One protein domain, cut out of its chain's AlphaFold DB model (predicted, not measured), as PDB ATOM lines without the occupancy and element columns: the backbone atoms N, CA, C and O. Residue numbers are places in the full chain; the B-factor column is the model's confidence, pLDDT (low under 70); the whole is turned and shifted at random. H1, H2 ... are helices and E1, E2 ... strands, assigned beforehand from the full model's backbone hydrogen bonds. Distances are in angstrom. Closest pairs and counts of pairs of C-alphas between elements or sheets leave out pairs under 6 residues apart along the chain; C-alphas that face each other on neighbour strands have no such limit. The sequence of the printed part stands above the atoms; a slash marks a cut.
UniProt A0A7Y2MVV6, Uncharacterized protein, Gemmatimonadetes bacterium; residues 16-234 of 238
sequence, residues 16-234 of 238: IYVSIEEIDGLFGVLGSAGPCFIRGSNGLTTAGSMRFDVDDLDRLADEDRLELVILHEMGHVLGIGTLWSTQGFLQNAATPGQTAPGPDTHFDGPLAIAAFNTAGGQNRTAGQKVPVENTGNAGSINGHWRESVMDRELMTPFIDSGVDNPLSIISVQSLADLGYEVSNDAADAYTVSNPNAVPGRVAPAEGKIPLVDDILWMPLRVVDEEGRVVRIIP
ATOM      1  N   ILE A  16      31.481 -41.846 -19.044       95.56
ATOM      2  CA  ILE A  16      31.607 -41.644 -20.487       95.56
ATOM      3  C   ILE A  16      30.510 -40.696 -20.959       95.56
ATOM      4  O   ILE A  16      29.321 -40.982 -20.821       95.56
ATOM      5  N   TYR A  17      30.914 -39.553 -21.507       95.12
ATOM      6  CA  TYR A  17      29.998 -38.578 -22.090       95.12
ATOM      7  C   TYR A  17      29.826 -38.883 -23.566       95.12
ATOM      8  O   TYR A  17      30.807 -38.899 -24.301       95.12
ATOM      9  N   VAL A  18      28.588 -39.106 -23.991       95.88
ATOM     10  CA  VAL A  18      28.271 -39.417 -25.385       95.88
ATOM     11  C   VAL A  18      27.563 -38.231 -26.026       95.88
ATOM     12  O   VAL A  18      26.596 -37.713 -25.463       95.88
ATOM     13  N   SER A  19      28.030 -37.814 -27.199       95.62
ATOM     14  CA  SER A  19      27.346 -36.852 -28.064       95.62
ATOM     15  C   SER A  19      27.043 -37.463 -29.428       95.62
ATOM     16  O   SER A  19      27.878 -38.146 -30.012       95.62
ATOM     17  N   ILE A  20      25.849 -37.185 -29.939       96.19
ATOM     18  CA  ILE A  20      25.449 -37.497 -31.311       96.19
ATOM     19  C   ILE A  20      25.330 -36.150 -32.017       96.19
ATOM     20  O   ILE A  20      24.537 -35.305 -31.589       96.19
ATOM     21  N   GLU A  21      26.172 -35.918 -33.016       94.81
ATOM     22  CA  GLU A  21      26.304 -34.633 -33.708       94.81
ATOM     23  C   GLU A  21      26.625 -34.854 -35.190       94.81
ATOM     24  O   GLU A  21      27.064 -35.933 -35.561       94.81
ATOM     25  N   GLU A  22      26.404 -33.847 -36.034       95.75
ATOM     26  CA  GLU A  22      26.946 -33.846 -37.401       95.75
ATOM     27  C   GLU A  22      28.469 -33.632 -37.311       95.75
ATOM     28  O   GLU A  22      28.910 -32.659 -36.678       95.75
ATOM     29  N   ILE A  23      29.278 -34.514 -37.913       93.88
ATOM     30  CA  ILE A  23      30.748 -34.404 -37.899       93.88
ATOM     31  C   ILE A  23      31.268 -34.034 -39.287       93.88
ATOM     32  O   ILE A  23      31.817 -32.938 -39.461       93.88
ATOM     33  N   ASP A  24      31.112 -34.927 -40.262       94.38
ATOM     34  CA  ASP A  24      31.557 -34.722 -41.645       94.38
ATOM     35  C   ASP A  24      30.596 -35.260 -42.715       94.38
ATOM     36  O   ASP A  24      30.833 -35.039 -43.911       94.38
ATOM     37  N   GLY A  25      29.457 -35.813 -42.299       93.94
ATOM     38  CA  GLY A  25      28.385 -36.253 -43.178       93.94
ATOM     39  C   GLY A  25      28.351 -37.771 -43.310       93.94
ATOM     40  O   GLY A  25      28.858 -38.508 -42.479       93.94
ATOM     41  N   LEU A  26      27.760 -38.266 -44.399       90.38
ATOM     42  CA  LEU A  26      27.810 -39.695 -44.700       90.38
ATOM     43  C   LEU A  26      29.223 -40.118 -45.092       90.38
ATOM     44  O   LEU A  26      29.762 -39.589 -46.071       90.38
ATOM     45  N   PHE A  27      29.707 -41.185 -44.455       85.00
ATOM     46  CA  PHE A  27      31.032 -41.765 -44.658       85.00
ATOM     47  C   PHE A  27      32.164 -40.825 -44.229       85.00
ATOM     48  O   PHE A  27      32.328 -39.732 -44.756       85.00
ATOM     49  N   GLY A  28      33.060 -41.322 -43.384       90.00
ATOM     50  CA  GLY A  28      34.159 -40.519 -42.864       90.00
ATOM     51  C   GLY A  28      34.431 -40.911 -41.428       90.00
ATOM     52  O   GLY A  28      34.718 -42.084 -41.157       90.00
ATOM     53  N   VAL A  29      34.339 -39.936 -40.530       92.88
ATOM     54  CA  VAL A  29      34.468 -40.164 -39.090       92.88
ATOM     55  C   VAL A  29      33.165 -40.762 -38.559       92.88
ATOM     56  O   VAL A  29      32.214 -40.051 -38.269       92.88
ATOM     57  N   LEU A  30      33.138 -42.079 -38.357       94.94
ATOM     58  CA  LEU A  30      31.960 -42.772 -37.805       94.94
ATOM     59  C   LEU A  30      31.698 -42.392 -36.342       94.94
ATOM     60  O   LEU A  30      30.564 -42.273 -35.874       94.94
ATOM     61  N   GLY A  31      32.787 -42.227 -35.608       94.50
ATOM     62  CA  GLY A  31      32.812 -41.831 -34.222       94.50
ATOM     63  C   GLY A  31      34.231 -41.492 -33.820       94.50
ATOM     64  O   GLY A  31      35.163 -41.668 -34.599       94.50
ATOM     65  N   SER A  32      34.385 -40.927 -32.630       95.38
ATOM     66  CA  SER A  32      35.701 -40.828 -32.022       95.38
ATOM     67  C   SER A  32      35.620 -40.726 -30.512       95.38
ATOM     68  O   SER A  32      34.725 -40.038 -29.992       95.38
ATOM     69  N   ALA A  33      36.624 -41.242 -29.822       96.50
ATOM     70  CA  ALA A  33      36.638 -41.251 -28.378       96.50
ATOM     71  C   ALA A  33      38.018 -41.133 -27.746       96.50
ATOM     72  O   ALA A  33      39.069 -41.286 -28.364       96.50
ATOM     73  N   GLY A  34      38.008 -40.797 -26.461       95.88
ATOM     74  CA  GLY A  34      39.225 -40.748 -25.673       95.88
ATOM     75  C   GLY A  34      39.028 -40.204 -24.261       95.88
ATOM     76  O   GLY A  34      37.984 -39.620 -23.928       95.88
ATOM     77  N   PRO A  35      40.041 -40.381 -23.401       95.75
ATOM     78  CA  PRO A  35      40.027 -39.867 -22.044       95.75
ATOM     79  C   PRO A  35      40.090 -38.335 -22.016       95.75
ATOM     80  O   PRO A  35      40.812 -37.680 -22.763       95.75
ATOM     81  N   CYS A  36      39.332 -37.752 -21.092       93.88
ATOM     82  CA  CYS A  36      39.349 -36.325 -20.761       93.88
ATOM     83  C   CYS A  36      40.092 -36.074 -19.442       93.88
ATOM     84  O   CYS A  36      40.815 -35.085 -19.287       93.88
ATOM     85  N   PHE A  37      39.868 -36.965 -18.473       94.31
ATOM     86  CA  PHE A  37      40.396 -36.891 -17.119       94.31
ATOM     87  C   PHE A  37      41.010 -38.230 -16.732       94.31
ATOM     88  O   PHE A  37      40.402 -39.275 -16.970       94.31
ATOM     89  N   ILE A  38      42.175 -38.180 -16.091       95.44
ATOM     90  CA  ILE A  38      42.860 -39.358 -15.556       95.44
ATOM     91  C   ILE A  38      43.173 -39.178 -14.075       95.44
ATOM     92  O   ILE A  38      43.446 -38.065 -13.613       95.44
ATOM     93  N   ARG A  39      43.186 -40.279 -13.330       94.81
ATOM     94  CA  ARG A  39      43.540 -40.296 -11.910       94.81
ATOM     95  C   ARG A  39      45.023 -40.001 -11.736       94.81
ATOM     96  O   ARG A  39      45.868 -40.608 -12.387       94.81
ATOM     97  N   GLY A  40      45.363 -39.120 -10.804       94.19
ATOM     98  CA  GLY A  40      46.754 -38.852 -10.442       94.19
ATOM     99  C   GLY A  40      47.451 -40.031  -9.764       94.19
ATOM    100  O   GLY A  40      48.671 -40.128  -9.845       94.19
ATOM    101  N   SER A  41      46.691 -40.928  -9.128       93.75
ATOM    102  CA  SER A  41      47.223 -42.071  -8.380       93.75
ATOM    103  C   SER A  41      47.735 -43.207  -9.270       93.75
ATOM    104  O   SER A  41      48.755 -43.807  -8.942       93.75
ATOM    105  N   ASN A  42      47.055 -43.503 -10.380       94.25
ATOM    106  CA  ASN A  42      47.386 -44.639 -11.253       94.25
ATOM    107  C   ASN A  42      47.344 -44.323 -12.760       94.25
ATOM    108  O   ASN A  42      47.742 -45.155 -13.568       94.25
ATOM    109  N   GLY A  43      46.912 -43.125 -13.162       95.25
ATOM    110  CA  GLY A  43      46.834 -42.726 -14.568       95.25
ATOM    111  C   GLY A  43      45.628 -43.276 -15.332       95.25
ATOM    112  O   GLY A  43      45.521 -42.986 -16.519       95.25
ATOM    113  N   LEU A  44      44.718 -44.012 -14.681       96.81
ATOM    114  CA  LEU A  44      43.523 -44.564 -15.324       96.81
ATOM    115  C   LEU A  44      42.469 -43.492 -15.592       96.81
ATOM    116  O   LEU A  44      42.373 -42.496 -14.867       96.81
ATOM    117  N   THR A  45      41.644 -43.717 -16.611       96.25
ATOM    118  CA  THR A  45      40.564 -42.804 -16.984       96.25
ATOM    119  C   THR A  45      39.543 -42.671 -15.859       96.25
ATOM    120  O   THR A  45      39.041 -43.648 -15.318       96.25
ATOM    121  N   THR A  46      39.212 -41.431 -15.518       94.81
ATOM    122  CA  THR A  46      38.086 -41.091 -14.637       94.81
ATOM    123  C   THR A  46      36.881 -40.656 -15.460       94.81
ATOM    124  O   THR A  46      35.736 -40.939 -15.118       94.81
ATOM    125  N   ALA A  47      37.134 -39.971 -16.574       94.81
ATOM    126  CA  ALA A  47      36.095 -39.642 -17.525       94.81
ATOM    127  C   ALA A  47      36.636 -39.499 -18.939       94.81
ATOM    128  O   ALA A  47      37.736 -38.973 -19.141       94.81
ATOM    129  N   GLY A  48      35.824 -39.905 -19.907       95.81
ATOM    130  CA  GLY A  48      36.090 -39.762 -21.330       95.81
ATOM    131  C   GLY A  48      34.896 -39.200 -22.079       95.81
ATOM    132  O   GLY A  48      33.819 -38.999 -21.516       95.81
ATOM    133  N   SER A  49      35.111 -38.921 -23.356       96.12
ATOM    134  CA  SER A  49      34.047 -38.528 -24.274       96.12
ATOM    135  C   SER A  49      34.054 -39.450 -25.480       96.12
ATOM    136  O   SER A  49      35.127 -39.862 -25.917       96.12
ATOM    137  N   MET A  50      32.867 -39.723 -26.008       96.00
ATOM    138  CA  MET A  50      32.637 -40.347 -27.304       96.00
ATOM    139  C   MET A  50      31.708 -39.437 -28.099       96.00
ATOM    140  O   MET A  50      30.735 -38.909 -27.556       96.00
ATOM    141  N   ARG A  51      31.996 -39.259 -29.382       95.81
ATOM    142  CA  ARG A  51      31.084 -38.621 -30.334       95.81
ATOM    143  C   ARG A  51      30.824 -39.573 -31.489       95.81
ATOM    144  O   ARG A  51      31.739 -40.297 -31.857       95.81
ATOM    145  N   PHE A  52      29.618 -39.553 -32.038       97.19
ATOM    146  CA  PHE A  52      29.237 -40.341 -33.211       97.19
ATOM    147  C   PHE A  52      28.591 -39.427 -34.246       97.19
ATOM    148  O   PHE A  52      27.804 -38.554 -33.853       97.19
ATOM    149  N   ASP A  53      28.926 -39.624 -35.525       97.19
ATOM    150  CA  ASP A  53      28.288 -38.871 -36.606       97.19
ATOM    151  C   ASP A  53      26.858 -39.375 -36.793       97.19
ATOM    152  O   ASP A  53      26.622 -40.547 -37.101       97.19
ATOM    153  N   VAL A  54      25.896 -38.478 -36.576       96.75
ATOM    154  CA  VAL A  54      24.468 -38.761 -36.730       96.75
ATOM    155  C   VAL A  54      24.125 -39.274 -38.128       96.75
ATOM    156  O   VAL A  54      23.219 -40.100 -38.249       96.75
ATOM    157  N   ASP A  55      24.858 -38.837 -39.154       97.00
ATOM    158  CA  ASP A  55      24.592 -39.221 -40.538       97.00
ATOM    159  C   ASP A  55      24.960 -40.694 -40.808       97.00
ATOM    160  O   ASP A  55      24.329 -41.337 -41.647       97.00
ATOM    161  N   ASP A  56      25.903 -41.281 -40.060       96.25
ATOM    162  CA  ASP A  56      26.332 -42.677 -40.234       96.25
ATOM    163  C   ASP A  56      25.568 -43.692 -39.358       96.25
ATOM    164  O   ASP A  56      25.611 -44.895 -39.640       96.25
ATOM    165  N   LEU A  57      24.845 -43.246 -38.320       94.94
ATOM    166  CA  LEU A  57      24.241 -44.134 -37.313       94.94
ATOM    167  C   LEU A  57      23.243 -45.144 -37.889       94.94
ATOM    168  O   LEU A  57      23.337 -46.330 -37.567       94.94
ATOM    169  N   ASP A  58      22.312 -44.699 -38.740       95.69
ATOM    170  CA  ASP A  58      21.287 -45.581 -39.322       95.69
ATOM    171  C   ASP A  58      21.939 -46.683 -40.168       95.69
ATOM    172  O   ASP A  58      21.606 -47.860 -40.042       95.69
ATOM    173  N   ARG A  59      22.950 -46.322 -40.968       93.75
ATOM    174  CA  ARG A  59      23.699 -47.276 -41.793       93.75
ATOM    175  C   ARG A  59      24.483 -48.269 -40.939       93.75
ATOM    176  O   ARG A  59      24.496 -49.459 -41.239       93.75
ATOM    177  N   LEU A  60      25.146 -47.802 -39.881       94.19
ATOM    178  CA  LEU A  60      25.888 -48.679 -38.974       94.19
ATOM    179  C   LEU A  60      24.967 -49.644 -38.228       94.19
ATOM    180  O   LEU A  60      25.368 -50.783 -37.984       94.19
ATOM    181  N   ALA A  61      23.760 -49.207 -37.869       94.38
ATOM    182  CA  ALA A  61      22.757 -50.064 -37.250       94.38
ATOM    183  C   ALA A  61      22.224 -51.109 -38.242       94.38
ATOM    184  O   ALA A  61      22.207 -52.292 -37.916       94.38
ATOM    185  N   ASP A  62      21.869 -50.695 -39.462       94.06
ATOM    186  CA  ASP A  62      21.364 -51.588 -40.514       94.06
ATOM    187  C   ASP A  62      22.400 -52.635 -40.967       94.06
ATOM    188  O   ASP A  62      22.037 -53.696 -41.477       94.06
ATOM    189  N   GLU A  63      23.691 -52.342 -40.793       91.25
ATOM    190  CA  GLU A  63      24.804 -53.238 -41.121       91.25
ATOM    191  C   GLU A  63      25.339 -54.045 -39.917       91.25
ATOM    192  O   GLU A  63      26.373 -54.701 -40.058       91.25
ATOM    193  N   ASP A  64      24.678 -54.005 -38.751       91.12
ATOM    194  CA  ASP A  64      25.101 -54.677 -37.505       91.12
ATOM    195  C   ASP A  64      26.518 -54.279 -37.024       91.12
ATOM    196  O   ASP A  64      27.259 -55.072 -36.439       91.12
ATOM    197  N   ARG A  65      26.926 -53.027 -37.270       92.75
ATOM    198  CA  ARG A  65      28.255 -52.499 -36.899       92.75
ATOM    199  C   ARG A  65      28.232 -51.468 -35.787       92.75
ATOM    200  O   ARG A  65      29.280 -51.200 -35.207       92.75
ATOM    201  N   LEU A  66      27.076 -50.882 -35.488       95.25
ATOM    202  CA  LEU A  66      26.985 -49.798 -34.511       95.25
ATOM    203  C   LEU A  66      27.530 -50.213 -33.136       95.25
ATOM    204  O   LEU A  66      28.312 -49.478 -32.542       95.25
ATOM    205  N   GLU A  67      27.180 -51.408 -32.655       96.31
ATOM    206  CA  GLU A  67      27.680 -51.913 -31.369       96.31
ATOM    207  C   GLU A  67      29.199 -52.140 -31.378       96.31
ATOM    208  O   GLU A  67      29.861 -51.842 -30.385       96.31
ATOM    209  N   LEU A  68      29.763 -52.596 -32.504       97.12
ATOM    210  CA  LEU A  68      31.208 -52.789 -32.659       97.12
ATOM    211  C   LEU A  68      31.954 -51.456 -32.586       97.12
ATOM    212  O   LEU A  68      32.927 -51.348 -31.848       97.12
ATOM    213  N   VAL A  69      31.466 -50.434 -33.298       97.06
ATOM    214  CA  VAL A  69      32.056 -49.088 -33.259       97.06
ATOM    215  C   VAL A  69      31.941 -48.509 -31.847       97.06
ATOM    216  O   VAL A  69      32.932 -48.045 -31.301       97.06
ATOM    217  N   ILE A  70      30.780 -48.612 -31.188       98.06
ATOM    218  CA  ILE A  70      30.626 -48.143 -29.799       98.06
ATOM    219  C   ILE A  70      31.617 -48.843 -28.858       98.06
ATOM    220  O   ILE A  70      32.246 -48.179 -28.034       98.06
ATOM    221  N   LEU A  71      31.766 -50.166 -28.963       98.25
ATOM    222  CA  LEU A  71      32.681 -50.925 -28.109       98.25
ATOM    223  C   LEU A  71      34.149 -50.559 -28.374       98.25
ATOM    224  O   LEU A  71      34.917 -50.413 -27.420       98.25
ATOM    225  N   HIS A  72      34.514 -50.356 -29.640       98.38
ATOM    226  CA  HIS A  72      35.825 -49.855 -30.048       98.38
ATOM    227  C   HIS A  72      36.126 -48.496 -29.394       98.38
ATOM    228  O   HIS A  72      37.118 -48.340 -28.675       98.38
ATOM    229  N   GLU A  73      35.203 -47.541 -29.530       98.12
ATOM    230  CA  GLU A  73      35.328 -46.207 -28.939       98.12
ATOM    231  C   GLU A  73      35.423 -46.248 -27.404       98.12
ATOM    232  O   GLU A  73      36.213 -45.522 -26.786       98.12
ATOM    233  N   MET A  74      34.674 -47.142 -26.752       98.50
ATOM    234  CA  MET A  74      34.806 -47.363 -25.308       98.50
ATOM    235  C   MET A  74      36.212 -47.860 -24.934       98.50
ATOM    236  O   MET A  74      36.750 -47.434 -23.907       98.50
ATOM    237  N   GLY A  75      36.841 -48.694 -25.766       98.50
ATOM    238  CA  GLY A  75      38.234 -49.118 -25.604       98.50
ATOM    239  C   GLY A  75      39.207 -47.934 -25.574       98.50
ATOM    240  O   GLY A  75      40.047 -47.840 -24.668       98.50
ATOM    241  N   HIS A  76      39.038 -46.976 -26.490       98.19
ATOM    242  CA  HIS A  76      39.820 -45.738 -26.493       98.19
ATOM    243  C   HIS A  76      39.594 -44.879 -25.253       98.19
ATOM    244  O   HIS A  76      40.559 -44.322 -24.723       98.19
ATOM    245  N   VAL A  77      38.363 -44.791 -24.739       98.12
ATOM    246  CA  VAL A  77      38.099 -44.103 -23.463       98.12
ATOM    247  C   VAL A  77      38.858 -44.760 -22.312       98.12
ATOM    248  O   VAL A  77      39.449 -44.058 -21.487       98.12
ATOM    249  N   LEU A  78      38.858 -46.092 -22.246       98.25
ATOM    250  CA  LEU A  78      39.496 -46.832 -21.158       98.25
ATOM    251  C   LEU A  78      41.026 -46.774 -21.204       98.25
ATOM    252  O   LEU A  78      41.659 -46.891 -20.156       98.25
ATOM    253  N   GLY A  79      41.620 -46.526 -22.369       97.44
ATOM    254  CA  GLY A  79      43.055 -46.272 -22.484       97.44
ATOM    255  C   GLY A  79      43.770 -47.058 -23.571       97.44
ATOM    256  O   GLY A  79      44.972 -46.850 -23.765       97.44
ATOM    257  N   ILE A  80      43.061 -47.945 -24.276       98.38
ATOM    258  CA  ILE A  80      43.613 -48.680 -25.414       98.38
ATOM    259  C   ILE A  80      43.959 -47.652 -26.493       98.38
ATOM    260  O   ILE A  80      43.110 -46.877 -26.928       98.38
ATOM    261  N   GLY A  81      45.236 -47.561 -26.839       96.12
ATOM    262  CA  GLY A  81      45.761 -46.588 -27.792       96.12
ATOM    263  C   GLY A  81      45.984 -45.181 -27.245       96.12
ATOM    264  O   GLY A  81      46.902 -44.484 -27.673       96.12
ATOM    265  N   THR A  82      45.187 -44.754 -26.267       96.00
ATOM    266  CA  THR A  82      45.159 -43.358 -25.803       96.00
ATOM    267  C   THR A  82      46.020 -43.103 -24.565       96.00
ATOM    268  O   THR A  82      46.536 -41.995 -24.396       96.00
ATOM    269  N   LEU A  83      46.235 -44.117 -23.715       97.00
ATOM    270  CA  LEU A  83      47.057 -44.006 -22.500       97.00
ATOM    271  C   LEU A  83      48.425 -44.687 -22.613       97.00
ATOM    272  O   LEU A  83      49.298 -44.426 -21.783       97.00
ATOM    273  N   TRP A  84      48.663 -45.483 -23.660       97.38
ATOM    274  CA  TRP A  84      49.900 -46.256 -23.833       97.38
ATOM    275  C   TRP A  84      51.168 -45.402 -23.777       97.38
ATOM    276  O   TRP A  84      52.105 -45.754 -23.070       97.38
ATOM    277  N   SER A  85      51.202 -44.267 -24.484       94.69
ATOM    278  CA  SER A  85      52.356 -43.354 -24.451       94.69
ATOM    279  C   SER A  85      52.537 -42.721 -23.067       94.69
ATOM    280  O   SER A  85      53.626 -42.740 -22.499       94.69
ATOM    281  N   THR A  86      51.441 -42.236 -22.472       93.81
ATOM    282  CA  THR A  86      51.466 -41.556 -21.165       93.81
ATOM    283  C   THR A  86      51.916 -42.485 -20.033       93.81
ATOM    284  O   THR A  86      52.540 -42.023 -19.075       93.81
ATOM    285  N   GLN A  87      51.630 -43.784 -20.142       95.81
ATOM    286  CA  GLN A  87      52.069 -44.810 -19.192       95.81
ATOM    287  C   GLN A  87      53.355 -45.544 -19.622       95.81
ATOM    288  O   GLN A  87      53.826 -46.415 -18.898       95.81
ATOM    289  N   GLY A  88      53.973 -45.160 -20.746       96.56
ATOM    290  CA  GLY A  88      55.288 -45.653 -21.171       96.56
ATOM    291  C   GLY A  88      55.297 -47.014 -21.876       96.56
ATOM    292  O   GLY A  88      56.365 -47.594 -22.044       96.56
ATOM    293  N   PHE A  89      54.143 -47.520 -22.309       98.31
ATOM    294  CA  PHE A  89      54.034 -48.797 -23.018       98.31
ATOM    295  C   PHE A  89      54.168 -48.679 -24.538       98.31
ATOM    296  O   PHE A  89      54.500 -49.668 -25.187       98.31
ATOM    297  N   LEU A  90      53.934 -47.502 -25.126       97.81
ATOM    298  CA  LEU A  90      54.127 -47.299 -26.563       97.81
ATOM    299  C   LEU A  90      55.609 -47.065 -26.882       97.81
ATOM    300  O   LEU A  90      56.196 -46.076 -26.448       97.81
ATOM    301  N   GLN A  91      56.188 -47.935 -27.705       97.69
ATOM    302  CA  GLN A  91      57.579 -47.851 -28.143       97.69
ATOM    303  C   GLN A  91      57.664 -47.556 -29.641       97.69
ATOM    304  O   GLN A  91      56.844 -48.034 -30.425       97.69
ATOM    305  N   ASN A  92      58.690 -46.801 -30.050       94.94
ATOM    306  CA  ASN A  92      58.946 -46.416 -31.447       94.94
ATOM    307  C   ASN A  92      57.722 -45.790 -32.145       94.94
ATOM    308  O   ASN A  92      57.335 -46.232 -33.230       94.94
ATOM    309  N   ALA A  93      57.103 -44.781 -31.519       93.06
ATOM    310  CA  ALA A  93      55.927 -44.094 -32.054       93.06
ATOM    311  C   ALA A  93      56.119 -43.645 -33.517       93.06
ATOM    312  O   ALA A  93      57.148 -43.071 -33.889       93.06
ATOM    313  N   ALA A  94      55.117 -43.916 -34.347       91.38
ATOM    314  CA  ALA A  94      55.045 -43.460 -35.725       91.38
ATOM    315  C   ALA A  94      54.675 -41.973 -35.801       91.38
ATOM    316  O   ALA A  94      54.035 -41.421 -34.905       91.38
ATOM    317  N   THR A  95      55.049 -41.319 -36.898       89.06
ATOM    318  CA  THR A  95      54.636 -39.940 -37.196       89.06
ATOM    319  C   THR A  95      53.585 -39.934 -38.309       89.06
ATOM    320  O   THR A  95      53.731 -40.713 -39.256       89.06
ATOM    321  N   PRO A  96      52.578 -39.040 -38.278       85.06
ATOM    322  CA  PRO A  96      51.549 -38.979 -39.318       85.06
ATOM    323  C   PRO A  96      52.129 -38.834 -40.728       85.06
ATOM    324  O   PRO A  96      53.129 -38.142 -40.934       85.06
ATOM    325  N   GLY A  97      51.491 -39.475 -41.710       76.25
ATOM    326  CA  GLY A  97      51.917 -39.412 -43.113       76.25
ATOM    327  C   GLY A  97      53.111 -40.309 -43.461       76.25
ATOM    328  O   GLY A  97      53.584 -40.270 -44.599       76.25
ATOM    329  N   GLN A  98      53.591 -41.134 -42.524       75.31
ATOM    330  CA  GLN A  98      54.577 -42.169 -42.825       75.31
ATOM    331  C   GLN A  98      54.002 -43.222 -43.780       75.31
ATOM    332  O   GLN A  98      52.884 -43.716 -43.624       75.31
ATOM    333  N   THR A  99      54.806 -43.584 -44.780       70.38
ATOM    334  CA  THR A  99      54.538 -44.691 -45.701       70.38
ATOM    335  C   THR A  99      55.338 -45.924 -45.297       70.38
ATOM    336  O   THR A  99      56.389 -45.811 -44.673       70.38
ATOM    337  N   ALA A 100      54.875 -47.105 -45.700       70.75
ATOM    338  CA  ALA A 100      55.567 -48.358 -45.422       70.75
ATOM    339  C   ALA A 100      57.012 -48.408 -45.993       70.75
ATOM    340  O   ALA A 100      57.224 -47.930 -47.112       70.75
ATOM    341  N   PRO A 101      57.972 -49.053 -45.295       70.44
ATOM    342  CA  PRO A 101      57.840 -49.556 -43.928       70.44
ATOM    343  C   PRO A 101      57.952 -48.402 -42.914       70.44
ATOM    344  O   PRO A 101      58.933 -47.660 -42.918       70.44
ATOM    345  N   GLY A 102      56.944 -48.257 -42.048       78.94
ATOM    346  CA  GLY A 102      57.011 -47.369 -40.883       78.94
ATOM    347  C   GLY A 102      57.938 -47.928 -39.788       78.94
ATOM    348  O   GLY A 102      58.458 -49.041 -39.936       78.94
ATOM    349  N   PRO A 103      58.155 -47.196 -38.678       90.19
ATOM    350  CA  PRO A 103      58.943 -47.683 -37.543       90.19
ATOM    351  C   PRO A 103      58.318 -48.940 -36.926       90.19
ATOM    352  O   PRO A 103      57.116 -49.158 -37.051       90.19
ATOM    353  N   ASP A 104      59.098 -49.775 -36.234       92.31
ATOM    354  CA  ASP A 104      58.552 -50.942 -35.522       92.31
ATOM    355  C   ASP A 104      57.866 -50.517 -34.215       92.31
ATOM    356  O   ASP A 104      58.361 -50.761 -33.111       92.31
ATOM    357  N   THR A 105      56.752 -49.804 -34.369       95.25
ATOM    358  CA  THR A 105      55.883 -49.330 -33.294       95.25
ATOM    359  C   THR A 105      55.224 -50.524 -32.621       95.25
ATOM    360  O   THR A 105      54.662 -51.388 -33.302       95.25
ATOM    361  N   HIS A 106      55.309 -50.610 -31.299       97.75
ATOM    362  CA  HIS A 106      54.779 -51.744 -30.550       97.75
ATOM    363  C   HIS A 106      54.398 -51.352 -29.127       97.75
ATOM    364  O   HIS A 106      54.848 -50.329 -28.607       97.75
ATOM    365  N   PHE A 107      53.565 -52.191 -28.524       98.62
ATOM    366  CA  PHE A 107      53.178 -52.101 -27.126       98.62
ATOM    367  C   PHE A 107      54.042 -53.052 -26.289       98.62
ATOM    368  O   PHE A 107      54.109 -54.247 -26.573       98.62
ATOM    369  N   ASP A 108      54.705 -52.522 -25.261       98.44
ATOM    370  CA  ASP A 108      55.674 -53.247 -24.422       98.44
ATOM    371  C   ASP A 108      55.101 -53.640 -23.045       98.44
ATOM    372  O   ASP A 108      55.778 -53.600 -22.019       98.44
ATOM    373  N   GLY A 109      53.810 -53.973 -23.001       98.69
ATOM    374  CA  GLY A 109      53.161 -54.504 -21.802       98.69
ATOM    375  C   GLY A 109      53.361 -56.021 -21.679       98.69
ATOM    376  O   GLY A 109      53.031 -56.764 -22.612       98.69
ATOM    377  N   PRO A 110      53.921 -56.528 -20.565       98.75
ATOM    378  CA  PRO A 110      54.264 -57.942 -20.430       98.75
ATOM    379  C   PRO A 110      53.047 -58.878 -20.479       98.75
ATOM    380  O   PRO A 110      53.174 -59.996 -20.995       98.75
ATOM    381  N   LEU A 111      51.882 -58.452 -19.976       98.88
ATOM    382  CA  LEU A 111      50.670 -59.274 -19.994       98.88
ATOM    383  C   LEU A 111      50.105 -59.386 -21.415       98.88
ATOM    384  O   LEU A 111      49.837 -60.499 -21.885       98.88
ATOM    385  N   ALA A 112      50.013 -58.270 -22.143       98.81
ATOM    386  CA  ALA A 112      49.601 -58.261 -23.545       98.81
ATOM    387  C   ALA A 112      50.577 -59.043 -24.439       98.81
ATOM    388  O   ALA A 112      50.148 -59.759 -25.346       98.81
ATOM    389  N   ILE A 113      51.888 -58.990 -24.166       98.81
ATOM    390  CA  ILE A 113      52.893 -59.799 -24.877       98.81
ATOM    391  C   ILE A 113      52.650 -61.300 -24.661       98.81
ATOM    392  O   ILE A 113      52.696 -62.081 -25.620       98.81
ATOM    393  N   ALA A 114      52.382 -61.727 -23.423       98.69
ATOM    394  CA  ALA A 114      52.066 -63.124 -23.122       98.69
ATOM    395  C   ALA A 114      50.766 -63.577 -23.815       98.69
ATOM    396  O   ALA A 114      50.724 -64.666 -24.404       98.69
ATOM    397  N   ALA A 115      49.743 -62.720 -23.812       98.69
ATOM    398  CA  ALA A 115      48.480 -62.942 -24.511       98.69
ATOM    399  C   ALA A 115      48.676 -63.068 -26.029       98.69
ATOM    400  O   ALA A 115      48.214 -64.037 -26.630       98.69
ATOM    401  N   PHE A 116      49.443 -62.164 -26.640       98.69
ATOM    402  CA  PHE A 116      49.757 -62.186 -28.072       98.69
ATOM    403  C   PHE A 116      50.491 -63.463 -28.479       98.69
ATOM    404  O   PHE A 116      50.175 -64.068 -29.504       98.69
ATOM    405  N   ASN A 117      51.449 -63.917 -27.667       98.31
ATOM    406  CA  ASN A 117      52.143 -65.177 -27.924       98.31
ATOM    407  C   ASN A 117      51.186 -66.377 -27.861       98.31
ATOM    408  O   ASN A 117      51.225 -67.223 -28.758       98.31
ATOM    409  N   THR A 118      50.310 -66.413 -26.851       97.50
ATOM    410  CA  THR A 118      49.298 -67.468 -26.663       97.50
ATOM    411  C   THR A 118      48.275 -67.483 -27.800       97.50
ATOM    412  O   THR A 118      47.897 -68.554 -28.268       97.50
ATOM    413  N   ALA A 119      47.910 -66.312 -28.323       97.94
ATOM    414  CA  ALA A 119      47.027 -66.150 -29.475       97.94
ATOM    415  C   ALA A 119      47.697 -66.489 -30.827       97.94
ATOM    416  O   ALA A 119      47.160 -66.159 -31.876       97.94
ATOM    417  N   GLY A 120      48.872 -67.133 -30.845       97.00
ATOM    418  CA  GLY A 120      49.557 -67.565 -32.074       97.00
ATOM    419  C   GLY A 120      50.687 -66.642 -32.550       97.00
ATOM    420  O   GLY A 120      51.408 -66.975 -33.493       97.00
ATOM    421  N   GLY A 121      50.929 -65.526 -31.860       96.81
ATOM    422  CA  GLY A 121      51.992 -64.561 -32.158       96.81
ATOM    423  C   GLY A 121      53.414 -64.998 -31.778       96.81
ATOM    424  O   GLY A 121      54.392 -64.299 -32.085       96.81
ATOM    425  N   GLN A 122      53.574 -66.161 -31.135       95.81
ATOM    426  CA  GLN A 122      54.852 -66.641 -30.588       95.81
ATOM    427  C   GLN A 122      55.991 -66.682 -31.619       95.81
ATOM    428  O   GLN A 122      57.116 -66.284 -31.315       95.81
ATOM    429  N   ASN A 123      55.686 -67.046 -32.867       91.81
ATOM    430  CA  ASN A 123      56.674 -67.215 -33.936       91.81
ATOM    431  C   ASN A 123      56.927 -65.943 -34.758       91.81
ATOM    432  O   ASN A 123      57.630 -66.011 -35.764       91.81
ATOM    433  N   ARG A 124      56.363 -64.794 -34.359       92.56
ATOM    434  CA  ARG A 124      56.629 -63.505 -35.013       92.56
ATOM    435  C   ARG A 124      58.125 -63.182 -34.995       92.56
ATOM    436  O   ARG A 124      58.692 -63.069 -33.908       92.56
ATOM    437  N   THR A 125      58.707 -62.992 -36.182       90.31
ATOM    438  CA  THR A 125      60.110 -62.571 -36.399       90.31
ATOM    439  C   THR A 125      60.248 -61.243 -37.151       90.31
ATOM    440  O   THR A 125      61.332 -60.668 -37.180       90.31
ATOM    441  N   ALA A 126      59.162 -60.731 -37.740       87.19
ATOM    442  CA  ALA A 126      59.142 -59.518 -38.566       87.19
ATOM    443  C   ALA A 126      59.122 -58.191 -37.766       87.19
ATOM    444  O   ALA A 126      58.829 -57.139 -38.333       87.19
ATOM    445  N   GLY A 127      59.377 -58.240 -36.456       91.44
ATOM    446  CA  GLY A 127      59.357 -57.099 -35.537       91.44
ATOM    447  C   GLY A 127      59.054 -57.534 -34.103       91.44
ATOM    448  O   GLY A 127      58.956 -58.735 -33.818       91.44
ATOM    449  N   GLN A 128      58.872 -56.559 -33.218       95.75
ATOM    450  CA  GLN A 128      58.488 -56.777 -31.824       95.75
ATOM    451  C   GLN A 128      57.080 -57.373 -31.691       95.75
ATOM    452  O   GLN A 128      56.283 -57.404 -32.641       95.75
ATOM    453  N   LYS A 129      56.800 -57.922 -30.504       97.44
ATOM    454  CA  LYS A 129      55.481 -58.456 -30.140       97.44
ATOM    455  C   LYS A 129      54.477 -57.314 -29.970       97.44
ATOM    456  O   LYS A 129      54.880 -56.177 -29.782       97.44
ATOM    457  N   VAL A 130      53.187 -57.641 -30.068       98.12
ATOM    458  CA  VAL A 130      52.073 -56.680 -29.948       98.12
ATOM    459  C   VAL A 130      52.286 -55.429 -30.830       98.12
ATOM    460  O   VAL A 130      52.431 -54.309 -30.336       98.12
ATOM    461  N   PRO A 131      52.399 -55.612 -32.157       96.50
ATOM    462  CA  PRO A 131      52.659 -54.505 -33.066       96.50
ATOM    463  C   PRO A 131      51.499 -53.506 -33.085       96.50
ATOM    464  O   PRO A 131      50.336 -53.894 -33.181       96.50
ATOM    465  N   VAL A 132      51.846 -52.223 -33.067       96.38
ATOM    466  CA  VAL A 132      50.915 -51.086 -33.107       96.38
ATOM    467  C   VAL A 132      50.901 -50.489 -34.515       96.38
ATOM    468  O   VAL A 132      51.917 -50.528 -35.224       96.38
ATOM    469  N   GLU A 133      49.752 -49.980 -34.953       93.44
ATOM    470  CA  GLU A 133      49.600 -49.381 -36.276       93.44
ATOM    471  C   GLU A 133      50.587 -48.221 -36.463       93.44
ATOM    472  O   GLU A 133      50.738 -47.347 -35.609       93.44
ATOM    473  N   ASN A 134      51.301 -48.249 -37.584       91.00
ATOM    474  CA  ASN A 134      52.429 -47.360 -37.861       91.00
ATOM    475  C   ASN A 134      52.328 -46.692 -39.237       91.00
ATOM    476  O   ASN A 134      53.274 -46.035 -39.680       91.00
ATOM    477  N   THR A 135      51.203 -46.875 -39.930       84.94
ATOM    478  CA  THR A 135      50.909 -46.248 -41.214       84.94
ATOM    479  C   THR A 135      49.532 -45.595 -41.195       84.94
ATOM    480  O   THR A 135      48.600 -46.112 -40.593       84.94
ATOM    481  N   GLY A 136      49.390 -44.453 -41.871       79.94
ATOM    482  CA  GLY A 136      48.122 -43.719 -41.930       79.94
ATOM    483  C   GLY A 136      48.199 -42.297 -41.372       79.94
ATOM    484  O   GLY A 136      49.262 -41.663 -41.367       79.94
ATOM    485  N   ASN A 137      47.037 -41.773 -40.982       81.12
ATOM    486  CA  ASN A 137      46.869 -40.450 -40.381       81.12
ATOM    487  C   ASN A 137      47.020 -40.513 -38.849       81.12
ATOM    488  O   ASN A 137      47.258 -41.572 -38.273       81.12
ATOM    489  N   ALA A 138      46.924 -39.350 -38.202       75.75
ATOM    490  CA  ALA A 138      47.058 -39.219 -36.752       75.75
ATOM    491  C   ALA A 138      45.926 -39.903 -35.959       75.75
ATOM    492  O   ALA A 138      46.117 -40.168 -34.775       75.75
ATOM    493  N   GLY A 139      44.779 -40.166 -36.597       75.44
ATOM    494  CA  GLY A 139      43.688 -40.961 -36.043       75.44
ATOM    495  C   GLY A 139      44.045 -42.425 -35.847       75.44
ATOM    496  O   GLY A 139      43.846 -42.963 -34.771       75.44
ATOM    497  N   SER A 140      44.653 -43.049 -36.859       81.69
ATOM    498  CA  SER A 140      44.878 -44.497 -36.840       81.69
ATOM    499  C   SER A 140      46.217 -44.920 -36.217       81.69
ATOM    500  O   SER A 140      46.292 -45.937 -35.530       81.69
ATOM    501  N   ILE A 141      47.308 -44.187 -36.453       89.31
ATOM    502  CA  ILE A 141      48.628 -44.629 -35.971       89.31
ATOM    503  C   ILE A 141      48.751 -44.516 -34.452       89.31
ATOM    504  O   ILE A 141      48.134 -43.656 -33.833       89.31
ATOM    505  N   ASN A 142      49.629 -45.329 -33.860       93.69
ATOM    506  CA  ASN A 142      49.976 -45.330 -32.431       93.69
ATOM    507  C   ASN A 142      48.842 -45.693 -31.459       93.69
ATOM    508  O   ASN A 142      49.133 -45.994 -30.303       93.69
ATOM    509  N   GLY A 143      47.591 -45.666 -31.915       94.56
ATOM    510  CA  GLY A 143      46.408 -45.904 -31.102       94.56
ATOM    511  C   GLY A 143      45.687 -47.223 -31.368       94.56
ATOM    512  O   GLY A 143      44.815 -47.606 -30.599       94.56
ATOM    513  N   HIS A 144      46.090 -47.944 -32.411       96.94
ATOM    514  CA  HIS A 144      45.457 -49.193 -32.821       96.94
ATOM    515  C   HIS A 144      46.451 -50.335 -32.874       96.94
ATOM    516  O   HIS A 144      47.655 -50.135 -33.079       96.94
ATOM    517  N   TRP A 145      45.950 -51.559 -32.779       97.50
ATOM    518  CA  TRP A 145      46.745 -52.706 -33.184       97.50
ATOM    519  C   TRP A 145      47.036 -52.665 -34.679       97.50
ATOM    520  O   TRP A 145      46.251 -52.164 -35.480       97.50
ATOM    521  N   ARG A 146      48.200 -53.196 -35.061       94.44
ATOM    522  CA  ARG A 146      48.623 -53.206 -36.459       94.44
ATOM    523  C   ARG A 146      47.692 -54.086 -37.282       94.44
ATOM    524  O   ARG A 146      47.731 -55.314 -37.151       94.44
ATOM    525  N   GLU A 147      46.971 -53.456 -38.200       92.94
ATOM    526  CA  GLU A 147      45.971 -54.105 -39.049       92.94
ATOM    527  C   GLU A 147      46.567 -55.290 -39.811       92.94
ATOM    528  O   GLU A 147      46.017 -56.383 -39.852       92.94
ATOM    529  N   SER A 148      47.779 -55.115 -40.344       90.56
ATOM    530  CA  SER A 148      48.446 -56.143 -41.145       90.56
ATOM    531  C   SER A 148      48.745 -57.442 -40.397       90.56
ATOM    532  O   SER A 148      48.981 -58.471 -41.032       90.56
ATOM    533  N   VAL A 149      48.764 -57.391 -39.063       93.75
ATOM    534  CA  VAL A 149      49.092 -58.514 -38.182       93.75
ATOM    535  C   VAL A 149      47.850 -59.042 -37.481       93.75
ATOM    536  O   VAL A 149      47.702 -60.264 -37.373       93.75
ATOM    537  N   MET A 150      47.010 -58.132 -36.977       95.69
ATOM    538  CA  MET A 150      45.880 -58.470 -36.119       95.69
ATOM    539  C   MET A 150      44.531 -58.490 -36.848       95.69
ATOM    540  O   MET A 150      43.663 -59.253 -36.430       95.69
ATOM    541  N   ASP A 151      44.394 -57.789 -37.976       93.94
ATOM    542  CA  ASP A 151      43.255 -57.886 -38.898       93.94
ATOM    543  C   ASP A 151      41.907 -57.786 -38.157       93.94
ATOM    544  O   ASP A 151      41.586 -56.727 -37.639       93.94
ATOM    545  N   ARG A 152      41.176 -58.894 -38.002       94.69
ATOM    546  CA  ARG A 152      39.877 -58.975 -37.311       94.69
ATOM    547  C   ARG A 152      39.832 -58.539 -35.837       94.69
ATOM    548  O   ARG A 152      38.774 -58.637 -35.229       94.69
ATOM    549  N   GLU A 153      40.943 -58.196 -35.197       98.06
ATOM    550  CA  GLU A 153      40.894 -57.772 -33.791       98.06
ATOM    551  C   GLU A 153      40.163 -56.429 -33.673       98.06
ATOM    552  O   GLU A 153      40.461 -55.518 -34.433       98.06
ATOM    553  N   LEU A 154      39.219 -56.303 -32.734       98.31
ATOM    554  CA  LEU A 154      38.327 -55.143 -32.649       98.31
ATOM    555  C   LEU A 154      39.047 -53.789 -32.630       98.31
ATOM    556  O   LEU A 154      38.524 -52.836 -33.184       98.31
ATOM    557  N   MET A 155      40.207 -53.692 -31.981       98.31
ATOM    558  CA  MET A 155      40.976 -52.464 -31.766       98.31
ATOM    559  C   MET A 155      42.029 -52.208 -32.864       98.31
ATOM    560  O   MET A 155      43.013 -51.492 -32.641       98.31
ATOM    561  N   THR A 156      41.879 -52.810 -34.047       96.06
ATOM    562  CA  THR A 156      42.552 -52.361 -35.280       96.06
ATOM    563  C   THR A 156      41.802 -51.159 -35.881       96.06
ATOM    564  O   THR A 156      40.659 -50.908 -35.512       96.06
ATOM    565  N   PRO A 157      42.388 -50.376 -36.808       94.06
ATOM    566  CA  PRO A 157      41.739 -49.166 -37.338       94.06
ATOM    567  C   PRO A 157      40.643 -49.460 -38.386       94.06
ATOM    568  O   PRO A 157      40.322 -48.606 -39.221       94.06
ATOM    569  N   PHE A 158      40.106 -50.684 -38.415       93.50
ATOM    570  CA  PHE A 158      39.096 -51.127 -39.369       93.50
ATOM    571  C   PHE A 158      38.086 -52.063 -38.703       93.50
ATOM    572  O   PHE A 158      38.450 -52.902 -37.891       93.50
ATOM    573  N   ILE A 159      36.825 -51.980 -39.131       94.62
ATOM    574  CA  ILE A 159      35.795 -52.973 -38.804       94.62
ATOM    575  C   ILE A 159      35.557 -53.871 -40.016       94.62
ATOM    576  O   ILE A 159      35.140 -53.405 -41.086       94.62
ATOM    577  N   ASP A 160      35.774 -55.169 -39.838       92.56
ATOM    578  CA  ASP A 160      35.477 -56.198 -40.829       92.56
ATOM    579  C   ASP A 160      33.966 -56.459 -40.945       92.56
ATOM    580  O   ASP A 160      33.252 -56.619 -39.958       92.56
ATOM    581  N   SER A 161      33.462 -56.521 -42.178       88.44
ATOM    582  CA  SER A 161      32.056 -56.790 -42.500       88.44
ATOM    583  C   SER A 161      31.765 -58.280 -42.603       88.44
ATOM    584  O   SER A 161      32.502 -59.022 -43.251       88.44
ATOM    585  N   GLY A 162      30.598 -58.698 -42.106       86.75
ATOM    586  CA  GLY A 162      30.084 -60.058 -42.314       86.75
ATOM    587  C   GLY A 162      30.871 -61.151 -41.584       86.75
ATOM    588  O   GLY A 162      30.682 -62.335 -41.867       86.75
ATOM    589  N   VAL A 163      31.750 -60.754 -40.664       91.38
ATOM    590  CA  VAL A 163      32.539 -61.614 -39.781       91.38
ATOM    591  C   VAL A 163      32.681 -60.935 -38.416       91.38
ATOM    592  O   VAL A 163      32.531 -59.720 -38.313       91.38
ATOM    593  N   ASP A 164      32.984 -61.698 -37.367       93.75
ATOM    594  CA  ASP A 164      33.149 -61.124 -36.023       93.75
ATOM    595  C   ASP A 164      34.427 -60.281 -35.908       93.75
ATOM    596  O   ASP A 164      35.479 -60.657 -36.437       93.75
ATOM    597  N   ASN A 165      34.359 -59.215 -35.117       97.06
ATOM    598  CA  ASN A 165      35.501 -58.385 -34.741       97.06
ATOM    599  C   ASN A 165      35.767 -58.592 -33.240       97.06
ATOM    600  O   ASN A 165      35.228 -57.844 -32.427       97.06
ATOM    601  N   PRO A 166      36.471 -59.670 -32.839       98.25
ATOM    602  CA  PRO A 166      36.645 -60.031 -31.435       98.25
ATOM    603  C   PRO A 166      37.424 -58.987 -30.632       98.25
ATOM    604  O   PRO A 166      38.519 -58.578 -31.034       98.25
ATOM    605  N   LEU A 167      36.929 -58.670 -29.433       98.50
ATOM    606  CA  LEU A 167      37.731 -58.023 -28.397       98.50
ATOM    607  C   LEU A 167      38.636 -59.084 -27.758       98.50
ATOM    608  O   LEU A 167      38.230 -59.854 -26.884       98.50
ATOM    609  N   SER A 168      39.874 -59.170 -28.235       98.56
ATOM    610  CA  SER A 168      40.756 -60.288 -27.905       98.56
ATOM    611  C   SER A 168      41.338 -60.208 -26.495       98.56
ATOM    612  O   SER A 168      41.418 -59.154 -25.856       98.56
ATOM    613  N   ILE A 169      41.902 -61.334 -26.051       98.69
ATOM    614  CA  ILE A 169      42.691 -61.400 -24.817       98.69
ATOM    615  C   ILE A 169      43.897 -60.444 -24.837       98.69
ATOM    616  O   ILE A 169      44.378 -60.055 -23.779       98.69
ATOM    617  N   ILE A 170      44.379 -60.031 -26.016       98.81
ATOM    618  CA  ILE A 170      45.469 -59.053 -26.150       98.81
ATOM    619  C   ILE A 170      44.978 -57.674 -25.702       98.81
ATOM    620  O   ILE A 170      45.617 -57.053 -24.855       98.81
ATOM    621  N   SER A 171      43.818 -57.236 -26.199       98.75
ATOM    622  CA  SER A 171      43.172 -55.983 -25.788       98.75
ATOM    623  C   SER A 171      42.824 -55.991 -24.300       98.75
ATOM    624  O   SER A 171      43.179 -55.053 -23.583       98.75
ATOM    625  N   VAL A 172      42.247 -57.090 -23.802       98.75
ATOM    626  CA  VAL A 172      41.932 -57.257 -22.372       98.75
ATOM    627  C   VAL A 172      43.191 -57.196 -21.500       98.75
ATOM    628  O   VAL A 172      43.209 -56.483 -20.498       98.75
ATOM    629  N   GLN A 173      44.273 -57.886 -21.869       98.81
ATOM    630  CA  GLN A 173      45.522 -57.821 -21.099       98.81
ATOM    631  C   GLN A 173      46.246 -56.479 -21.242       98.81
ATOM    632  O   GLN A 173      46.938 -56.084 -20.308       98.81
ATOM    633  N   SER A 174      46.053 -55.738 -22.339       98.81
ATOM    634  CA  SER A 174      46.585 -54.375 -22.440       98.81
ATOM    635  C   SER A 174      45.984 -53.467 -21.365       98.81
ATOM    636  O   SER A 174      46.723 -52.717 -20.739       98.81
ATOM    637  N   LEU A 175      44.685 -53.602 -21.056       98.75
ATOM    638  CA  LEU A 175      44.046 -52.892 -19.943       98.75
ATOM    639  C   LEU A 175      44.621 -53.327 -18.585       98.75
ATOM    640  O   LEU A 175      44.832 -52.484 -17.712       98.75
ATOM    641  N   ALA A 176      44.925 -54.615 -18.412       98.69
ATOM    642  CA  ALA A 176      45.594 -55.103 -17.206       98.69
ATOM    643  C   ALA A 176      46.993 -54.491 -17.030       98.69
ATOM    644  O   ALA A 176      47.341 -54.077 -15.926       98.69
ATOM    645  N   ASP A 177      47.765 -54.367 -18.115       98.81
ATOM    646  CA  ASP A 177      49.065 -53.687 -18.106       98.81
ATOM    647  C   ASP A 177      48.927 -52.197 -17.722       98.81
ATOM    648  O   ASP A 177      49.765 -51.683 -16.981       98.81
ATOM    649  N   LEU A 178      47.846 -51.510 -18.135       98.50
ATOM    650  CA  LEU A 178      47.552 -50.131 -17.693       98.50
ATOM    651  C   LEU A 178      47.193 -50.034 -16.199       98.50
ATOM    652  O   LEU A 178      47.307 -48.954 -15.610       98.50
ATOM    653  N   GLY A 179      46.770 -51.146 -15.586       97.88
ATOM    654  CA  GLY A 179      46.426 -51.251 -14.167       97.88
ATOM    655  C   GLY A 179      44.949 -51.514 -13.865       97.88
ATOM    656  O   GLY A 179      44.558 -51.401 -12.703       97.88
ATOM    657  N   TYR A 180      44.120 -51.844 -14.863       97.62
ATOM    658  CA  TYR A 180      42.752 -52.309 -14.612       97.62
ATOM    659  C   TYR A 180      42.747 -53.739 -14.061       97.62
ATOM    660  O   TYR A 180      43.529 -54.592 -14.478       97.62
ATOM    661  N   GLU A 181      41.802 -54.036 -13.171       96.38
ATOM    662  CA  GLU A 181      41.432 -55.422 -12.891       96.38
ATOM    663  C   GLU A 181      40.562 -55.936 -14.041       96.38
ATOM    664  O   GLU A 181      39.560 -55.314 -14.397       96.38
ATOM    665  N   VAL A 182      40.947 -57.062 -14.644       97.50
ATOM    666  CA  VAL A 182      40.267 -57.612 -15.823       97.50
ATOM    667  C   VAL A 182      39.859 -59.064 -15.614       97.50
ATOM    668  O   VAL A 182      40.484 -59.802 -14.851       97.50
ATOM    669  N   SER A 183      38.828 -59.487 -16.344       97.38
ATOM    670  CA  SER A 183      38.445 -60.893 -16.464       97.38
ATOM    671  C   SER A 183      38.898 -61.439 -17.814       97.38
ATOM    672  O   SER A 183      38.433 -60.982 -18.856       97.38
ATOM    673  N   ASN A 184      39.766 -62.449 -17.806       96.25
ATOM    674  CA  ASN A 184      40.218 -63.103 -19.039       96.25
ATOM    675  C   ASN A 184      39.079 -63.847 -19.747       96.25
ATOM    676  O   ASN A 184      39.110 -63.978 -20.965       96.25
ATOM    677  N   ASP A 185      38.070 -64.296 -18.996       96.00
ATOM    678  CA  ASP A 185      36.906 -65.013 -19.528       96.00
ATOM    679  C   ASP A 185      35.952 -64.094 -20.308       96.00
ATOM    680  O   ASP A 185      35.053 -64.579 -20.988       96.00
ATOM    681  N   ALA A 186      36.131 -62.771 -20.202       94.44
ATOM    682  CA  ALA A 186      35.388 -61.786 -20.985       94.44
ATOM    683  C   ALA A 186      36.019 -61.511 -22.361       94.44
ATOM    684  O   ALA A 186      35.441 -60.764 -23.144       94.44
ATOM    685  N   ALA A 187      37.200 -62.071 -22.650       97.94
ATOM    686  CA  ALA A 187      37.827 -61.946 -23.958       97.94
ATOM    687  C   ALA A 187      37.165 -62.877 -24.980       97.94
ATOM    688  O   ALA A 187      36.939 -64.060 -24.708       97.94
ATOM    689  N   ASP A 188      36.957 -62.369 -26.189       98.44
ATOM    690  CA  ASP A 188      36.491 -63.181 -27.302       98.44
ATOM    691  C   ASP A 188      37.588 -64.132 -27.796       98.44
ATOM    692  O   ASP A 188      38.796 -63.864 -27.716       98.44
ATOM    693  N   ALA A 189      37.159 -65.261 -28.362       98.00
ATOM    694  CA  ALA A 189      38.069 -66.197 -29.001       98.00
ATOM    695  C   ALA A 189      38.748 -65.532 -30.208       98.00
ATOM    696  O   ALA A 189      38.095 -65.118 -31.163       98.00
ATOM    697  N   TYR A 190      40.079 -65.480 -30.182       98.00
ATOM    698  CA  TYR A 190      40.869 -64.820 -31.212       98.00
ATOM    699  C   TYR A 190      42.191 -65.550 -31.465       98.00
ATOM    700  O   TYR A 190      42.770 -66.182 -30.579       98.00
ATOM    701  N   THR A 191      42.683 -65.467 -32.698       97.75
ATOM    702  CA  THR A 191      44.012 -65.933 -33.103       97.75
ATOM    703  C   THR A 191      44.633 -64.872 -33.998       97.75
ATOM    704  O   THR A 191      43.976 -64.392 -34.915       97.75
ATOM    705  N   VAL A 192      45.900 -64.535 -33.748       96.88
ATOM    706  CA  VAL A 192      46.673 -63.572 -34.538       96.88
ATOM    707  C   VAL A 192      46.672 -64.004 -36.003       96.88
ATOM    708  O   VAL A 192      47.247 -65.041 -36.347       96.88
ATOM    709  N   SER A 193      46.052 -63.190 -36.855       93.69
ATOM    710  CA  SER A 193      45.784 -63.527 -38.255       93.69
ATOM    711  C   SER A 193      47.055 -63.706 -39.082       93.69
ATOM    712  O   SER A 193      47.174 -64.666 -39.846       93.69
ATOM    713  N   ASN A 194      48.033 -62.805 -38.933       91.38
ATOM    714  CA  ASN A 194      49.272 -62.860 -39.706       91.38
ATOM    715  C   ASN A 194      50.498 -62.430 -38.876       91.38
ATOM    716  O   ASN A 194      51.024 -61.325 -39.035       91.38
ATOM    717  N   PRO A 195      51.027 -63.311 -38.004       87.44
ATOM    718  CA  PRO A 195      52.098 -62.953 -37.074       87.44
ATOM    719  C   PRO A 195      53.394 -62.519 -37.769       87.44
ATOM    720  O   PRO A 195      54.199 -61.812 -37.162       87.44
ATOM    721  N   ASN A 196      53.596 -62.905 -39.032       85.00
ATOM    722  CA  ASN A 196      54.790 -62.595 -39.820       85.00
ATOM    723  C   ASN A 196      54.540 -61.568 -40.929       85.00
ATOM    724  O   ASN A 196      55.383 -61.423 -41.816       85.00
ATOM    725  N   ALA A 197      53.426 -60.832 -40.874       83.12
ATOM    726  CA  ALA A 197      53.245 -59.686 -41.750       83.12
ATOM    727  C   ALA A 197      54.390 -58.684 -41.550       83.12
ATOM    728  O   ALA A 197      54.754 -58.327 -40.419       83.12
ATOM    729  N   VAL A 198      54.963 -58.260 -42.675       66.94
ATOM    730  CA  VAL A 198      56.006 -57.234 -42.737       66.94
ATOM    731  C   VAL A 198      55.379 -55.882 -42.359       66.94
ATOM    732  O   VAL A 198      54.218 -55.650 -42.707       66.94
ATOM    733  N   PRO A 199      56.096 -54.980 -41.661       58.62
ATOM    734  CA  PRO A 199      55.596 -53.637 -41.379       58.62
ATOM    735  C   PRO A 199      55.182 -52.910 -42.666       58.62
ATOM    736  O   PRO A 199      56.002 -52.706 -43.564       58.62
ATOM    737  N   GLY A 200      53.914 -52.514 -42.760       54.69
ATOM    738  CA  GLY A 200      53.403 -51.777 -43.906       54.69
ATOM    739  C   GLY A 200      51.886 -51.805 -44.033       54.69
ATOM    740  O   GLY A 200      51.220 -52.699 -43.516       54.69
ATOM    741  N   ARG A 201      51.367 -50.803 -44.749       50.81
ATOM    742  CA  ARG A 201      49.942 -50.587 -44.991       50.81
ATOM    743  C   ARG A 201      49.357 -51.770 -45.757       50.81
ATOM    744  O   ARG A 201      49.752 -52.017 -46.898       50.81
ATOM    745  N   VAL A 202      48.384 -52.449 -45.164       53.72
ATOM    746  CA  VAL A 202      47.439 -53.263 -45.931       53.72
ATOM    747  C   VAL A 202      46.398 -52.274 -46.439       53.72
ATOM    748  O   VAL A 202      45.835 -51.504 -45.666       53.72
ATOM    749  N   ALA A 203      46.229 -52.176 -47.760       52.03
ATOM    750  CA  ALA A 203      45.045 -51.502 -48.284       52.03
ATOM    751  C   ALA A 203      43.830 -52.237 -47.703       52.03
ATOM    752  O   ALA A 203      43.891 -53.467 -47.687       52.03
ATOM    753  N   PRO A 204      42.779 -51.548 -47.223       53.84
ATOM    754  CA  PRO A 204      41.618 -52.240 -46.684       53.84
ATOM    755  C   PRO A 204      41.162 -53.277 -47.706       53.84
ATOM    756  O   PRO A 204      40.910 -52.946 -48.870       53.84
ATOM    757  N   ALA A 205      41.165 -54.542 -47.293       59.06
ATOM    758  CA  ALA A 205      40.580 -55.601 -48.089       59.06
ATOM    759  C   ALA A 205      39.098 -55.266 -48.329       59.06
ATOM    760  O   ALA A 205      38.478 -54.551 -47.535       59.06
ATOM    761  N   GLU A 206      38.528 -55.754 -49.433       64.56
ATOM    762  CA  GLU A 206      37.085 -55.643 -49.656       64.56
ATOM    763  C   GLU A 206      36.326 -56.128 -48.410       64.56
ATOM    764  O   GLU A 206      36.636 -57.187 -47.868       64.56
ATOM    765  N   GLY A 207      35.353 -55.340 -47.948       79.75
ATOM    766  CA  GLY A 207      34.565 -55.657 -46.756       79.75
ATOM    767  C   GLY A 207      35.026 -54.992 -45.457       79.75
ATOM    768  O   GLY A 207      34.368 -55.193 -44.447       79.75
ATOM    769  N   LYS A 208      36.072 -54.162 -45.447       88.50
ATOM    770  CA  LYS A 208      36.457 -53.384 -44.254       88.50
ATOM    771  C   LYS A 208      35.943 -51.949 -44.312       88.50
ATOM    772  O   LYS A 208      36.023 -51.307 -45.360       88.50
ATOM    773  N   ILE A 209      35.456 -51.435 -43.185       90.19
ATOM    774  CA  ILE A 209      35.160 -50.008 -43.011       90.19
ATOM    775  C   ILE A 209      36.289 -49.376 -42.191       90.19
ATOM    776  O   ILE A 209      36.587 -49.888 -41.114       90.19
ATOM    777  N   PRO A 210      36.925 -48.296 -42.676       91.31
ATOM    778  CA  PRO A 210      37.951 -47.591 -41.918       91.31
ATOM    779  C   PRO A 210      37.348 -46.804 -40.753       91.31
ATOM    780  O   PRO A 210      36.323 -46.142 -40.920       91.31
ATOM    781  N   LEU A 211      38.037 -46.819 -39.617       91.88
ATOM    782  CA  LEU A 211      37.783 -45.927 -38.490       91.88
ATOM    783  C   LEU A 211      38.725 -44.723 -38.625       91.88
ATOM    784  O   LEU A 211      39.900 -44.748 -38.262       91.88
ATOM    785  N   VAL A 212      38.255 -43.702 -39.341       88.75
ATOM    786  CA  VAL A 212      39.072 -42.530 -39.679       88.75
ATOM    787  C   VAL A 212      38.985 -41.514 -38.550       88.75
ATOM    788  O   VAL A 212      37.890 -41.075 -38.226       88.75
ATOM    789  N   ASP A 213      40.135 -41.082 -38.018       88.31
ATOM    790  CA  ASP A 213      40.209 -40.005 -37.011       88.31
ATOM    791  C   ASP A 213      39.285 -40.237 -35.791       88.31
ATOM    792  O   ASP A 213      38.718 -39.306 -35.212       88.31
ATOM    793  N   ASP A 214      39.209 -41.508 -35.392       92.56
ATOM    794  CA  ASP A 214      38.433 -42.095 -34.297       92.56
ATOM    795  C   ASP A 214      39.062 -41.911 -32.910       92.56
ATOM    796  O   ASP A 214      38.406 -42.039 -31.881       92.56
ATOM    797  N   ILE A 215      40.309 -41.454 -32.831       93.00
ATOM    798  CA  ILE A 215      40.889 -41.066 -31.544       93.00
ATOM    799  C   ILE A 215      40.697 -39.577 -31.270       93.00
ATOM    800  O   ILE A 215      41.253 -38.690 -31.929       93.00
ATOM    801  N   LEU A 216      39.980 -39.287 -30.185       90.94
ATOM    802  CA  LEU A 216      39.771 -37.935 -29.690       90.94
ATOM    803  C   LEU A 216      40.945 -37.476 -28.810       90.94
ATOM    804  O   LEU A 216      40.894 -37.512 -27.576       90.94
ATOM    805  N   TRP A 217      42.000 -36.967 -29.448       87.88
ATOM    806  CA  TRP A 217      43.163 -36.397 -28.760       87.88
ATOM    807  C   TRP A 217      42.833 -35.070 -28.054       87.88
ATOM    808  O   TRP A 217      42.901 -33.985 -28.637       87.88
ATOM    809  N   MET A 218      42.519 -35.143 -26.761       86.94
ATOM    810  CA  MET A 218      42.336 -33.981 -25.885       86.94
ATOM    811  C   MET A 218      43.465 -33.866 -24.856       86.94
ATOM    812  O   MET A 218      44.110 -34.861 -24.528       86.94
ATOM    813  N   PRO A 219      43.720 -32.664 -24.300       91.56
ATOM    814  CA  PRO A 219      44.605 -32.545 -23.152       91.56
ATOM    815  C   PRO A 219      44.067 -33.359 -21.969       91.56
ATOM    816  O   PRO A 219      42.925 -33.147 -21.549       91.56
ATOM    817  N   LEU A 220      44.893 -34.238 -21.398       94.00
ATOM    818  CA  LEU A 220      44.510 -35.045 -20.241       94.00
ATOM    819  C   LEU A 220      44.597 -34.201 -18.975       94.00
ATOM    820  O   LEU A 220      45.657 -33.680 -18.614       94.00
ATOM    821  N   ARG A 221      43.475 -34.079 -18.270       94.81
ATOM    822  CA  ARG A 221      43.409 -33.417 -16.965       94.81
ATOM    823  C   ARG A 221      43.651 -34.454 -15.876       94.81
ATOM    824  O   ARG A 221      42.824 -35.329 -15.652       94.81
ATOM    825  N   VAL A 222      44.782 -34.350 -15.194       95.00
ATOM    826  CA  VAL A 222      45.114 -35.221 -14.066       95.00
ATOM    827  C   VAL A 222      44.403 -34.705 -12.826       95.00
ATOM    828  O   VAL A 222      44.579 -33.531 -12.480       95.00
ATOM    829  N   VAL A 223      43.624 -35.559 -12.167       93.94
ATOM    830  CA  VAL A 223      42.858 -35.206 -10.964       93.94
ATOM    831  C   VAL A 223      43.390 -35.887  -9.708       93.94
ATOM    832  O   VAL A 223      43.902 -37.004  -9.776       93.94
ATOM    833  N   ASP A 224      43.295 -35.208  -8.566       92.38
ATOM    834  CA  ASP A 224      43.508 -35.822  -7.252       92.38
ATOM    835  C   ASP A 224      42.276 -36.617  -6.776       92.38
ATOM    836  O   ASP A 224      41.280 -36.745  -7.491       92.38
ATOM    837  N   GLU A 225      42.352 -37.170  -5.564       87.06
ATOM    838  CA  GLU A 225      41.276 -37.960  -4.948       87.06
ATOM    839  C   GLU A 225      40.005 -37.139  -4.674       87.06
ATOM    840  O   GLU A 225      38.933 -37.706  -4.513       87.06
ATOM    841  N   GLU A 226      40.079 -35.806  -4.682       86.75
ATOM    842  CA  GLU A 226      38.912 -34.929  -4.554       86.75
ATOM    843  C   GLU A 226      38.363 -34.456  -5.915       86.75
ATOM    844  O   GLU A 226      37.468 -33.607  -5.967       86.75
ATOM    845  N   GLY A 227      38.892 -34.969  -7.032       86.50
ATOM    846  CA  GLY A 227      38.461 -34.590  -8.381       86.50
ATOM    847  C   GLY A 227      38.949 -33.204  -8.821       86.50
ATOM    848  O   GLY A 227      38.398 -32.609  -9.758       86.50
ATOM    849  N   ARG A 228      39.967 -32.642  -8.154       90.75
ATOM    850  CA  ARG A 228      40.562 -31.351  -8.526       90.75
ATOM    851  C   ARG A 228      41.657 -31.574  -9.553       90.75
ATOM    852  O   ARG A 228      42.510 -32.438  -9.390       90.75
ATOM    853  N   VAL A 229      41.674 -30.756 -10.603       93.06
ATOM    854  CA  VAL A 229      42.729 -30.821 -11.622       93.06
ATOM    855  C   VAL A 229      44.045 -30.317 -11.030       93.06
ATOM    856  O   VAL A 229      44.164 -29.137 -10.701       93.06
ATOM    857  N   VAL A 230      45.040 -31.198 -10.941       94.75
ATOM    858  CA  VAL A 230      46.377 -30.900 -10.395       94.75
ATOM    859  C   VAL A 230      47.444 -30.741 -11.478       94.75
ATOM    860  O   VAL A 230      48.473 -30.108 -11.249       94.75
ATOM    861  N   ARG A 231      47.212 -31.296 -12.674       94.62
ATOM    862  CA  ARG A 231      48.132 -31.221 -13.822       94.62
ATOM    863  C   ARG A 231      47.358 -31.361 -15.133       94.62
ATOM    864  O   ARG A 231      46.322 -32.013 -15.171       94.62
ATOM    865  N   ILE A 232      47.865 -30.764 -16.210       94.00
ATOM    866  CA  ILE A 232      47.347 -30.959 -17.571       94.00
ATOM    867  C   ILE A 232      48.483 -31.496 -18.441       94.00
ATOM    868  O   ILE A 232      49.560 -30.900 -18.474       94.00
ATOM    869  N   ILE A 233      48.241 -32.613 -19.123       92.62
ATOM    870  CA  ILE A 233      49.131 -33.184 -20.137       92.62
ATOM    871  C   ILE A 233      48.600 -32.730 -21.507       92.62
ATOM    872  O   ILE A 233      47.408 -32.902 -21.761       92.62
ATOM    873  N   PRO A 234      49.415 -32.102 -22.374       88.81
ATOM    874  CA  PRO A 234      48.972 -31.675 -23.702       88.81
ATOM    875  C   PRO A 234      48.443 -32.832 -24.563       88.81
ATOM    876  O   PRO A 234      48.886 -33.969 -24.420       88.81
TER     877      PRO A 234
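This is residues 16 to 234 of the 238 residues of an uncharacterized protein of Gemmatimonadetes bacterium (UniProt A0A7Y2MVV6). Little is regular structure: the strongly twisted mixed sheet E1-E3-E2-E6-E7 is a wall with H2 over one face, and beyond it a loop-rich body holds H3 beside H5 and the antiparallel pair E4-E5. Of 219 printed residues, 84 form five named helices and seven named strands, E1-E2-E3-H1-H2-H3-H4-E4-H5-E5-E6-E7, class mixed. It is compact, radius of gyration of the C-alphas 16.5 A, spanning 47 by 39 by 37 A.

E1 is residues 16-21, from (31.607, -41.644, -20.487); E2 31-39, 24.8 A; E3 45-53; H1 54-62; H2 66-78; H3 110-118; H4 147-150; E4 158-160; H5 169-178; E5 208-210; E6 220-223; E7 229-233, to (49.131, -33.184, -20.137).

E2 and E3 form a hairpin, N 32 to O 51 2.8 A. H2 is over both, height over the sheet 8.4 A. H3 and H5 touch, opposite ways, C-alphas 112 and 173 closest at 4.8 A. In H2, H3, H5 every O i to N i+4 pair is within hydrogen-bond range.

The printed part has no cut; H2-H3, H3-H4 and H5-E5 are long links; residues 198-206 have pLDDT under 70.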